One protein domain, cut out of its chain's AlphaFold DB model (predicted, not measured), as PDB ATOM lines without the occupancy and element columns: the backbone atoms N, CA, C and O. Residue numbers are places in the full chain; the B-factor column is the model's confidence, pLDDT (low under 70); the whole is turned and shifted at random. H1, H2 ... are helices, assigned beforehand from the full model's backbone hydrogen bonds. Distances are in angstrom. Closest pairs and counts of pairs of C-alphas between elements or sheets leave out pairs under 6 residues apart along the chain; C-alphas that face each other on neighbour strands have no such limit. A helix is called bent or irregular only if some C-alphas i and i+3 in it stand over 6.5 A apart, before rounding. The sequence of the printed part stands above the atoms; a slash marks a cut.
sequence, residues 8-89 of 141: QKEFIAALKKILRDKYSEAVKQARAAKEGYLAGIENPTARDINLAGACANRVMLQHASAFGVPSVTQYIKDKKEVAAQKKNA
ATOM      1  N   GLN A   8     -26.924 -30.959  46.331       86.19
ATOM      2  CA  GLN A   8     -27.530 -30.352  47.522       86.19
ATOM      3  C   GLN A   8     -26.678 -29.217  48.102       86.19
ATOM      4  O   GLN A   8     -27.192 -28.136  48.399       86.19
ATOM      5  N   LYS A   9     -25.367 -29.437  48.259       90.75
ATOM      6  CA  LYS A   9     -24.448 -28.403  48.761       90.75
ATOM      7  C   LYS A   9     -24.413 -27.190  47.834       90.75
ATOM      8  O   LYS A   9     -24.406 -26.057  48.315       90.75
ATOM      9  N   GLU A  10     -24.416 -27.413  46.523       90.94
ATOM     10  CA  GLU A  10     -24.446 -26.342  45.528       90.94
ATOM     11  C   GLU A  10     -25.759 -25.555  45.578       90.94
ATOM     12  O   GLU A  10     -25.737 -24.323  45.568       90.94
ATOM     13  N   PHE A  11     -26.886 -26.248  45.724       90.50
ATOM     14  CA  PHE A  11     -28.194 -25.623  45.879       90.50
ATOM     15  C   PHE A  11     -28.263 -24.727  47.121       90.50
ATOM     16  O   PHE A  11     -28.659 -23.563  47.038       90.50
ATOM     17  N   ILE A  12     -27.790 -25.222  48.268       91.50
ATOM     18  CA  ILE A  12     -27.724 -24.438  49.510       91.50
ATOM     19  C   ILE A  12     -26.781 -23.239  49.345       91.50
ATOM     20  O   ILE A  12     -27.095 -22.133  49.788       91.50
ATOM     21  N   ALA A  13     -25.631 -23.421  48.692       92.62
ATOM     22  CA  ALA A  13     -24.703 -22.326  48.424       92.62
ATOM     23  C   ALA A  13     -25.320 -21.258  47.504       92.62
ATOM     24  O   ALA A  13     -25.070 -20.067  47.698       92.62
ATOM     25  N   ALA A  14     -26.140 -21.658  46.529       93.00
ATOM     26  CA  ALA A  14     -26.881 -20.738  45.675       93.00
ATOM     27  C   ALA A  14     -27.922 -19.948  46.476       93.00
ATOM     28  O   ALA A  14     -27.914 -18.721  46.402       93.00
ATOM     29  N   LEU A  15     -28.732 -20.614  47.307       92.81
ATOM     30  CA  LEU A  15     -29.702 -19.952  48.187       92.81
ATOM     31  C   LEU A  15     -29.041 -18.931  49.114       92.81
ATOM     32  O   LEU A  15     -29.499 -17.794  49.201       92.81
ATOM     33  N   LYS A  16     -27.919 -19.292  49.749       94.38
ATOM     34  CA  LYS A  16     -27.143 -18.361  50.584       94.38
ATOM     35  C   LYS A  16     -26.671 -17.136  49.800       94.38
ATOM     36  O   LYS A  16     -26.708 -16.029  50.320       94.38
ATOM     37  N   LYS A  17     -26.240 -17.314  48.547       93.62
ATOM     38  CA  LYS A  17     -25.800 -16.200  47.689       93.62
ATOM     39  C   LYS A  17     -26.947 -15.289  47.253       93.62
ATOM     40  O   LYS A  17     -26.722 -14.091  47.115       93.62
ATOM     41  N   ILE A  18     -28.123 -15.856  46.995       92.88
ATOM     42  CA  ILE A  18     -29.314 -15.104  46.576       92.88
ATOM     43  C   ILE A  18     -29.846 -14.293  47.758       92.88
ATOM     44  O   ILE A  18     -29.990 -13.082  47.654       92.88
ATOM     45  N   LEU A  19     -30.065 -14.960  48.893       93.12
ATOM     46  CA  LEU A  19     -30.730 -14.375  50.058       93.12
ATOM     47  C   LEU A  19     -29.791 -13.560  50.955       93.12
ATOM     48  O   LEU A  19     -30.260 -12.712  51.707       93.12
ATOM     49  N   ARG A  20     -28.475 -13.796  50.885       92.81
ATOM     50  CA  ARG A  20     -27.453 -13.098  51.683       92.81
ATOM     51  C   ARG A  20     -27.837 -13.085  53.170       92.81
ATOM     52  O   ARG A  20     -28.050 -14.150  53.752       92.81
ATOM     53  N   ASP A  21     -27.994 -11.908  53.764       93.31
ATOM     54  CA  ASP A  21     -28.306 -11.721  55.185       93.31
ATOM     55  C   ASP A  21     -29.706 -12.242  55.555       93.31
ATOM     56  O   ASP A  21     -29.937 -12.712  56.673       93.31
ATOM     57  N   LYS A  22     -30.628 -12.271  54.581       92.81
ATOM     58  CA  LYS A  22     -31.994 -12.796  54.736       92.81
ATOM     59  C   LYS A  22     -32.072 -14.319  54.706       92.81
ATOM     60  O   LYS A  22     -33.125 -14.880  54.999       92.81
ATOM     61  N   TYR A  23     -30.965 -15.016  54.432       93.44
ATOM     62  CA  TYR A  23     -30.935 -16.479  54.457       93.44
ATOM     63  C   TYR A  23     -31.340 -17.039  55.827       93.44
ATOM     64  O   TYR A  23     -32.103 -17.998  55.905       93.44
ATOM     65  N   SER A  24     -30.850 -16.441  56.916       93.75
ATOM     66  CA  SER A  24     -31.150 -16.907  58.277       93.75
ATOM     67  C   SER A  24     -32.642 -16.791  58.615       93.75
ATOM     68  O   SER A  24     -33.218 -17.698  59.217       93.75
ATOM     69  N   GLU A  25     -33.277 -15.708  58.174       94.12
ATOM     70  CA  GLU A  25     -34.705 -15.447  58.333       94.12
ATOM     71  C   GLU A  25     -35.542 -16.432  57.506       94.12
ATOM     72  O   GLU A  25     -36.448 -17.072  58.039       94.12
ATOM     73  N   ALA A  26     -35.164 -16.656  56.244       93.88
ATOM     74  CA  ALA A  26     -35.811 -17.640  55.380       93.88
ATOM     75  C   ALA A  26     -35.719 -19.069  55.949       93.88
ATOM     76  O   ALA A  26     -36.700 -19.807  55.915       93.88
ATOM     77  N   VAL A  27     -34.582 -19.453  56.553       95.00
ATOM     78  CA  VAL A  27     -34.443 -20.745  57.256       95.00
ATOM     79  C   VAL A  27     -35.418 -20.850  58.427       95.00
ATOM     80  O   VAL A  27     -36.028 -21.905  58.604       95.00
ATOM     81  N   LYS A  28     -35.573 -19.790  59.233       96.12
ATOM     82  CA  LYS A  28     -36.519 -19.788  60.361       96.12
ATOM     83  C   LYS A  28     -37.952 -19.981  59.871       96.12
ATOM     84  O   LYS A  28     -38.655 -20.837  60.395       96.12
ATOM     85  N   GLN A  29     -38.352 -19.258  58.827       94.88
ATOM     86  CA  GLN A  29     -39.693 -19.384  58.252       94.88
ATOM     87  C   GLN A  29     -39.924 -20.757  57.605       94.88
ATOM     88  O   GLN A  29     -40.982 -21.353  57.781       94.88
ATOM     89  N   ALA A  30     -38.923 -21.313  56.919       95.19
ATOM     90  CA  ALA A  30     -39.005 -22.654  56.348       95.19
ATOM     91  C   ALA A  30     -39.139 -23.744  57.429       95.19
ATOM     92  O   ALA A  30     -39.872 -24.714  57.237       95.19
ATOM     93  N   ARG A  31     -38.463 -23.584  58.579       94.81
ATOM     94  CA  ARG A  31     -38.633 -24.470  59.743       94.81
ATOM     95  C   ARG A  31     -40.026 -24.345  60.344       94.81
ATOM     96  O   ARG A  31     -40.675 -25.368  60.513       94.81
ATOM     97  N   ALA A  32     -40.507 -23.121  60.554       95.19
ATOM     98  CA  ALA A  32     -41.858 -22.880  61.054       95.19
ATOM     99  C   ALA A  32     -42.929 -23.490  60.130       95.19
ATOM    100  O   ALA A  32     -43.872 -24.105  60.607       95.19
ATOM    101  N   ALA A  33     -42.757 -23.407  58.807       94.25
ATOM    102  CA  ALA A  33     -43.661 -24.049  57.851       94.25
ATOM    103  C   ALA A  33     -43.612 -25.585  57.920       94.25
ATOM    104  O   ALA A  33     -44.645 -26.245  57.819       94.25
ATOM    105  N   LYS A  34     -42.423 -26.166  58.127       94.31
ATOM    106  CA  LYS A  34     -42.269 -27.610  58.344       94.31
ATOM    107  C   LYS A  34     -42.973 -28.061  59.625       94.31
ATOM    108  O   LYS A  34     -43.683 -29.058  59.608       94.31
ATOM    109  N   GLU A  35     -42.748 -27.341  60.717       94.00
ATOM    110  CA  GLU A  35     -43.350 -27.616  62.024       94.00
ATOM    111  C   GLU A  35     -44.867 -27.441  61.971       94.00
ATOM    112  O   GLU A  35     -45.587 -28.316  62.432       94.00
ATOM    113  N   GLY A  36     -45.358 -26.390  61.308       94.31
ATOM    114  CA  GLY A  36     -46.784 -26.169  61.082       94.31
ATOM    115  C   GLY A  36     -47.445 -27.273  60.255       94.31
ATOM    116  O   GLY A  36     -48.575 -27.642  60.542       94.31
ATOM    117  N   TYR A  37     -46.739 -27.851  59.274       93.69
ATOM    118  CA  TYR A  37     -47.249 -29.007  58.526       93.69
ATOM    119  C   TYR A  37     -47.356 -30.264  59.402       93.69
ATOM    120  O   TYR A  37     -48.273 -31.060  59.238       93.69
ATOM    121  N   LEU A  38     -46.396 -30.464  60.308       94.25
ATOM    122  CA  LEU A  38     -46.362 -31.626  61.202       94.25
ATOM    123  C   LEU A  38     -47.196 -31.424  62.474       94.25
ATOM    124  O   LEU A  38     -47.361 -32.365  63.250       94.25
ATOM    125  N   ALA A  39     -47.721 -30.220  62.701       94.25
ATOM    126  CA  ALA A  39     -48.529 -29.909  63.865       94.25
ATOM    127  C   ALA A  39     -49.798 -30.774  63.877       94.25
ATOM    128  O   ALA A  39     -50.556 -30.807  62.911       94.25
ATOM    129  N   GLY A  40     -50.019 -31.486  64.982       90.25
ATOM    130  CA  GLY A  40     -51.156 -32.398  65.135       90.25
ATOM    131  C   GLY A  40     -50.948 -33.799  64.550       90.25
ATOM    132  O   GLY A  40     -51.859 -34.616  64.629       90.25
ATOM    133  N   ILE A  41     -49.766 -34.111  64.004       92.50
ATOM    134  CA  ILE A  41     -49.405 -35.469  63.579       92.50
ATOM    135  C   ILE A  41     -48.524 -36.104  64.662       92.50
ATOM    136  O   ILE A  41     -47.334 -35.811  64.746       92.50
ATOM    137  N   GLU A  42     -49.094 -36.987  65.486       90.31
ATOM    138  CA  GLU A  42     -48.360 -37.639  66.587       90.31
ATOM    139  C   GLU A  42     -47.267 -38.598  66.091       90.31
ATOM    140  O   GLU A  42     -46.170 -38.623  66.643       90.31
ATOM    141  N   ASN A  43     -47.540 -39.351  65.020       92.44
ATOM    142  CA  ASN A  43     -46.617 -40.331  64.441       92.44
ATOM    143  C   ASN A  43     -46.440 -40.088  62.933       92.44
ATOM    144  O   ASN A  43     -47.086 -40.753  62.118       92.44
ATOM    145  N   PRO A  44     -45.603 -39.113  62.535       91.81
ATOM    146  CA  PRO A  44     -45.451 -38.744  61.136       91.81
ATOM    147  C   PRO A  44     -44.811 -39.869  60.325       91.81
ATOM    148  O   PRO A  44     -43.735 -40.377  60.647       91.81
ATOM    149  N   THR A  45     -45.458 -40.228  59.220       95.56
ATOM    150  CA  THR A  45     -44.920 -41.215  58.285       95.56
ATOM    151  C   THR A  45     -43.776 -40.617  57.465       95.56
ATOM    152  O   THR A  45     -43.603 -39.398  57.366       95.56
ATOM    153  N   ALA A  46     -43.014 -41.467  56.770       95.00
ATOM    154  CA  ALA A  46     -42.011 -40.997  55.812       95.00
ATOM    155  C   ALA A  46     -42.615 -40.068  54.737       95.00
ATOM    156  O   ALA A  46     -41.958 -39.130  54.281       95.00
ATOM    157  N   ARG A  47     -43.882 -40.292  54.357       94.62
ATOM    158  CA  ARG A  47     -44.613 -39.421  53.428       94.62
ATOM    159  C   ARG A  47     -44.846 -38.038  54.032       94.62
ATOM    160  O   ARG A  47     -44.583 -37.049  53.352       94.62
ATOM    161  N   ASP A  48     -45.270 -37.964  55.289       93.62
ATOM    162  CA  ASP A  48     -45.536 -36.693  55.974       93.62
ATOM    163  C   ASP A  48     -44.254 -35.886  56.159       93.62
ATOM    164  O   ASP A  48     -44.225 -34.692  55.875       93.62
ATOM    165  N   ILE A  49     -43.154 -36.551  56.523       94.00
ATOM    166  CA  ILE A  49     -41.833 -35.921  56.637       94.00
ATOM    167  C   ILE A  49     -41.379 -35.353  55.285       94.00
ATOM    168  O   ILE A  49     -40.867 -34.229  55.225       94.00
ATOM    169  N   ASN A  50     -41.585 -36.097  54.194       93.12
ATOM    170  CA  ASN A  50     -41.248 -35.643  52.845       93.12
ATOM    171  C   ASN A  50     -42.109 -34.448  52.412       93.12
ATOM    172  O   ASN A  50     -41.582 -33.492  51.838       93.12
ATOM    173  N   LEU A  51     -43.410 -34.460  52.713       93.81
ATOM    174  CA  LEU A  51     -44.321 -33.354  52.406       93.81
ATOM    175  C   LEU A  51     -44.012 -32.106  53.243       93.81
ATOM    176  O   LEU A  51     -43.955 -31.006  52.693       93.81
ATOM    177  N   ALA A  52     -43.702 -32.271  54.529       93.94
ATOM    178  CA  ALA A  52     -43.246 -31.188  55.395       93.94
ATOM    179  C   ALA A  52     -41.928 -30.580  54.882       93.94
ATOM    180  O   ALA A  52     -41.763 -29.359  54.836       93.94
ATOM    181  N   GLY A  53     -40.996 -31.424  54.425       93.25
ATOM    182  CA  GLY A  53     -39.769 -30.985  53.762       93.25
ATOM    183  C   GLY A  53     -40.038 -30.220  52.462       93.25
ATOM    184  O   GLY A  53     -39.436 -29.172  52.224       93.25
ATOM    185  N   ALA A  54     -40.979 -30.687  51.640       93.12
ATOM    186  CA  ALA A  54     -41.398 -29.982  50.430       93.12
ATOM    187  C   ALA A  54     -42.050 -28.623  50.747       93.12
ATOM    188  O   ALA A  54     -41.812 -27.656  50.024       93.12
ATOM    189  N   CYS A  55     -42.815 -28.521  51.837       93.75
ATOM    190  CA  CYS A  55     -43.380 -27.262  52.321       93.75
ATOM    191  C   CYS A  55     -42.278 -26.253  52.684       93.75
ATOM    192  O   CYS A  55     -42.260 -25.138  52.161       93.75
ATOM    193  N   ALA A  56     -41.286 -26.675  53.474       93.75
ATOM    194  CA  ALA A  56     -40.121 -25.852  53.802       93.75
ATOM    195  C   ALA A  56     -39.362 -25.381  52.548       93.75
ATOM    196  O   ALA A  56     -38.981 -24.213  52.436       93.75
ATOM    197  N   ASN A  57     -39.181 -26.275  51.570       92.12
ATOM    198  CA  ASN A  57     -38.520 -25.944  50.308       92.12
ATOM    199  C   ASN A  57     -39.306 -24.907  49.494       92.12
ATOM    200  O   ASN A  57     -38.697 -24.027  48.891       92.12
ATOM    201  N   ARG A  58     -40.645 -24.961  49.496       92.50
ATOM    202  CA  ARG A  58     -41.484 -23.946  48.832       92.50
ATOM    203  C   ARG A  58     -41.285 -22.564  49.442       92.50
ATOM    204  O   ARG A  58     -41.106 -21.616  48.687       92.50
ATOM    205  N   VAL A  59     -41.236 -22.459  50.770       94.88
ATOM    206  CA  VAL A  59     -40.962 -21.182  51.454       94.88
ATOM    207  C   VAL A  59     -39.599 -20.630  51.037       94.88
ATOM    208  O   VAL A  59     -39.492 -19.474  50.640       94.88
ATOM    209  N   MET A  60     -38.559 -21.467  51.020       93.19
ATOM    210  CA  MET A  60     -37.230 -21.053  50.552       93.19
ATOM    211  C   MET A  60     -37.227 -20.556  49.102       93.19
ATOM    212  O   MET A  60     -36.545 -19.582  48.782       93.19
ATOM    213  N   LEU A  61     -37.989 -21.208  48.221       91.50
ATOM    214  CA  LEU A  61     -38.124 -20.798  46.824       91.50
ATOM    215  C   LEU A  61     -38.919 -19.495  46.674       91.50
ATOM    216  O   LEU A  61     -38.552 -18.672  45.844       91.50
ATOM    217  N   GLN A  62     -39.953 -19.271  47.489       93.12
ATOM    218  CA  GLN A  62     -40.687 -18.001  47.520       93.12
ATOM    219  C   GLN A  62     -39.774 -16.845  47.930       93.12
ATOM    220  O   GLN A  62     -39.762 -15.811  47.266       93.12
ATOM    221  N   HIS A  63     -38.941 -17.051  48.956       93.81
ATOM    222  CA  HIS A  63     -37.903 -16.089  49.332       93.81
ATOM    223  C   HIS A  63     -36.934 -15.832  48.178       93.81
ATOM    224  O   HIS A  63     -36.685 -14.683  47.839       93.81
ATOM    225  N   ALA A  64     -36.420 -16.872  47.516       92.31
ATOM    226  CA  ALA A  64     -35.527 -16.686  46.369       92.31
ATOM    227  C   ALA A  64     -36.202 -15.925  45.209       92.31
ATOM    228  O   ALA A  64     -35.579 -15.053  44.598       92.31
ATOM    229  N   SER A  65     -37.482 -16.200  44.950       93.00
ATOM    230  CA  SER A  65     -38.275 -15.509  43.932       93.00
ATOM    231  C   SER A  65     -38.479 -14.032  44.263       93.00
ATOM    232  O   SER A  65     -38.398 -13.200  43.362       93.00
ATOM    233  N   ALA A  66     -38.685 -13.684  45.537       92.44
ATOM    234  CA  ALA A  66     -38.779 -12.292  45.981       92.44
ATOM    235  C   ALA A  66     -37.476 -11.503  45.737       92.44
ATOM    236  O   ALA A  66     -37.504 -10.290  45.564       92.44
ATOM    237  N   PHE A  67     -36.339 -12.200  45.653       90.81
ATOM    238  CA  PHE A  67     -35.029 -11.645  45.293       90.81
ATOM    239  C   PHE A  67     -34.752 -11.667  43.778       90.81
ATOM    240  O   PHE A  67     -33.608 -11.502  43.350       90.81
ATOM    241  N   GLY A  68     -35.780 -11.887  42.953       90.25
ATOM    242  CA  GLY A  68     -35.677 -11.884  41.493       90.25
ATOM    243  C   GLY A  68     -35.137 -13.182  40.892       90.25
ATOM    244  O   GLY A  68     -34.807 -13.207  39.707       90.25
ATOM    245  N   VAL A  69     -35.038 -14.267  41.671       91.75
ATOM    246  CA  VAL A  69     -34.612 -15.582  41.173       91.75
ATOM    247  C   VAL A  69     -35.795 -16.556  41.181       91.75
ATOM    248  O   VAL A  69     -36.012 -17.246  42.177       91.75
ATOM    249  N   PRO A  70     -36.558 -16.661  40.074       87.19
ATOM    250  CA  PRO A  70     -37.750 -17.510  40.012       87.19
ATOM    251  C   PRO A  70     -37.417 -19.007  40.069       87.19
ATOM    252  O   PRO A  70     -38.218 -19.815  40.532       87.19
ATOM    253  N   SER A  71     -36.221 -19.395  39.615       90.19
ATOM    254  CA  SER A  71     -35.740 -20.774  39.666       90.19
ATOM    255  C   SER A  71     -34.279 -20.821  40.092       90.19
ATOM    256  O   SER A  71     -33.371 -20.449  39.349       90.19
ATOM    257  N   VAL A  72     -34.042 -21.328  41.302       88.81
ATOM    258  CA  VAL A  72     -32.691 -21.499  41.854       88.81
ATOM    259  C   VAL A  72     -31.887 -22.514  41.036       88.81
ATOM    260  O   VAL A  72     -30.682 -22.346  40.855       88.81
ATOM    261  N   THR A  73     -32.536 -23.550  40.497       88.94
ATOM    262  CA  THR A  73     -31.867 -24.544  39.646       88.94
ATOM    263  C   THR A  73     -31.441 -23.943  38.313       88.94
ATOM    264  O   THR A  73     -30.325 -24.213  37.870       88.94
ATOM    265  N   GLN A  74     -32.272 -23.087  37.707       89.12
ATOM    266  CA  GLN A  74     -31.894 -22.376  36.487       89.12
ATOM    267  C   GLN A  74     -30.759 -21.387  36.758       89.12
ATOM    268  O   GLN A  74     -29.755 -21.420  36.061       89.12
ATOM    269  N   TYR A  75     -30.822 -20.636  37.860       90.75
ATOM    270  CA  TYR A  75     -29.730 -19.753  38.280       90.75
ATOM    271  C   TYR A  75     -28.378 -20.480  38.419       90.75
ATOM    272  O   TYR A  75     -27.328 -19.944  38.056       90.75
ATOM    273  N   ILE A  76     -28.378 -21.716  38.934       89.88
ATOM    274  CA  ILE A  76     -27.166 -22.543  39.013       89.88
ATOM    275  C   ILE A  76     -26.687 -22.948  37.614       89.88
ATOM    276  O   ILE A  76     -25.484 -22.871  37.347       89.88
ATOM    277  N   LYS A  77     -27.600 -23.367  36.727       91.88
ATOM    278  CA  LYS A  77     -27.271 -23.718  35.336       91.88
ATOM    279  C   LYS A  77     -26.656 -22.531  34.600       91.88
ATOM    280  O   LYS A  77     -25.536 -22.661  34.114       91.88
ATOM    281  N   ASP A  78     -27.296 -21.368  34.650       90.06
ATOM    282  CA  ASP A  78     -26.823 -20.147  33.991       90.06
ATOM    283  C   ASP A  78     -25.420 -19.766  34.486       90.06
ATOM    284  O   ASP A  78     -24.524 -19.446  33.705       90.06
ATOM    285  N   LYS A  79     -25.158 -19.889  35.796       89.12
ATOM    286  CA  LYS A  79     -23.812 -19.663  36.341       89.12
ATOM    287  C   LYS A  79     -22.771 -20.642  35.813       89.12
ATOM    288  O   LYS A  79     -21.629 -20.233  35.577       89.12
ATOM    289  N   LYS A  80     -23.125 -21.918  35.660       88.75
ATOM    290  CA  LYS A  80     -22.225 -22.931  35.092       88.75
ATOM    291  C   LYS A  80     -21.959 -22.659  33.618       88.75
ATOM    292  O   LYS A  80     -20.807 -22.755  33.202       88.75
ATOM    293  N   GLU A  81     -22.978 -22.268  32.862       89.19
ATOM    294  CA  GLU A  81     -22.850 -21.901  31.452       89.19
ATOM    295  C   GLU A  81     -21.947 -20.681  31.273       89.19
ATOM    296  O   GLU A  81     -20.983 -20.745  30.512       89.19
ATOM    297  N   VAL A  82     -22.147 -19.619  32.055       87.00
ATOM    298  CA  VAL A  82     -21.259 -18.444  32.051       87.00
ATOM    299  C   VAL A  82     -19.823 -18.833  32.416       87.00
ATOM    300  O   VAL A  82     -18.867 -18.365  31.794       87.00
ATOM    301  N   ALA A  83     -19.631 -19.707  33.408       85.75
ATOM    302  CA  ALA A  83     -18.300 -20.188  33.774       85.75
ATOM    303  C   ALA A  83     -17.651 -21.020  32.653       85.75
ATOM    304  O   ALA A  83     -16.449 -20.887  32.413       85.75
ATOM    305  N   ALA A  84     -18.424 -21.850  31.950       85.38
ATOM    306  CA  ALA A  84     -17.957 -22.630  30.808       85.38
ATOM    307  C   ALA A  84     -17.590 -21.727  29.621       85.38
ATOM    308  O   ALA A  84     -16.510 -21.872  29.051       85.38
ATOM    309  N   GLN A  85     -18.424 -20.734  29.307       80.44
ATOM    310  CA  GLN A  85     -18.147 -19.742  28.266       80.44
ATOM    311  C   GLN A  85     -16.854 -18.968  28.550       80.44
ATOM    312  O   GLN A  85     -16.016 -18.842  27.661       80.44
ATOM    313  N   LYS A  86     -16.623 -18.531  29.797       80.25
ATOM    314  CA  LYS A  86     -15.369 -17.857  30.190       80.25
ATOM    315  C   LYS A  86     -14.131 -18.739  30.010       80.25
ATOM    316  O   LYS A  86     -13.086 -18.239  29.607       80.25
ATOM    317  N   LYS A  87     -14.238 -20.044  30.280       77.75
ATOM    318  CA  LYS A  87     -13.142 -21.005  30.055       77.75
ATOM    319  C   LYS A  87     -12.885 -21.263  28.570       77.75
ATOM    320  O   LYS A  87     -11.736 -21.447  28.178       77.75
ATOM    321  N   ASN A  88     -13.935 -21.245  27.753       74.69
ATOM    322  CA  ASN A  88     -13.850 -21.521  26.320       74.69
ATOM    323  C   ASN A  88     -13.505 -20.278  25.483       74.69
ATOM    324  O   ASN A  88     -13.003 -20.423  24.371       74.69
ATOM    325  N   ALA A  89     -13.704 -19.068  26.012       70.44
ATOM    326  CA  ALA A  89     -13.339 -17.806  25.368       70.44
ATOM    327  C   ALA A  89     -11.886 -17.762  24.838       70.44
ATOM    328  O   ALA A  89     -11.709 -17.445  23.660       70.44
TER     329      ALA A  89
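This is residues 8 to 89 of the 141 residues of an uncharacterized protein of Pseudoalteromonas sp. McH1-7 (UniProt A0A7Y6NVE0). Look first for a long helical hairpin, made by H1b and H2 side by side; at the end of it away from its loop, the first arm H1a folds back near the last residues of H2, and H3 crosses H1a and leads away. Residues 80 to 89 of H3 stick out as a free arm at one end of the longest axis; without them the body spans 42 by 22 by 18 A. The printed part has 82 residues, with three named helices in the order H1, H2, H3, H1 being bent into two arms, and no named strand: the class is all helix. The whole is loose, with a radius of gyration of the C-alphas of 15.7 A, and spans 58 by 26 by 18 A.

Find C-alpha 8 at (-27.530, -30.352, 47.522), where H1, residues 8 to 38, begins. By its hydrogen bonds it was assigned as one helix, but it is bent: C-alphas 18 and 21 are 9.3 A apart. Its arm H1a, residues 8 to 18, is 15.4 A long; its arm H1b, residues 21 to 38, is 27.5 A long and itself irregular, with C-alphas 21 and 24 at 6.7 A. After a short link you come to H2, residues 46 to 66, which is 30.5 A long and begins with C-alpha 46 at (-42.011, -40.997, 55.812). A tight link then leads to H3, residues 72 to 89, 25.7 A long, ending with C-alpha 89 at (-13.339, -17.806, 25.368).

Start at the bend: H1a and H1b stand at a steep tilt of 56 degrees, opposite ways, and are close but not clearly touching; their closest C-alphas, those of Lys 16 and Tyr 23, are 5.7 A apart. H1b and H2 form a helical hairpin and touch at a shallow tilt of 32 degrees, opposite ways; look at Ala 30 and Ala 56, whose C-alphas are the closest, at 4.2 A. With residues 60 to 64 alone, H2 only just touches H1a, with 3 pairs of C-alphas within 8 A; the closest are those of Ile 18 and Ala 64, at 6.4 A. These two run the same way at a shallow tilt of 31 degrees. With residues 72 to 76 alone, H3 touches H1a, about perpendicular at 89 degrees; the closest C-alphas, those of Ala 14 and Ile 76, are 6.9 A apart. H2 and H3 are close but not clearly touching, their closest C-alphas, those of Ala 64 and Val 72, being 7.2 A apart. H1b and H3 are apart. The helix packing is mostly aligned, but only just: 2 of 3 touching pairs are at a shallow tilt. In H1a, H2 and H3 every O i to N i+4 pair is within hydrogen-bond range; in H1b 13 of 14 are.

The C-alphas farthest apart are those of Glu 42 and Ala 89, at 57.6 A. Without residues 80 to 89, which stand free, the body spans 42 by 22 by 18 A. The printed part has no cut, and neither link is long. The mean pLDDT of the printed part is 91.3, and no printed residue is under 70.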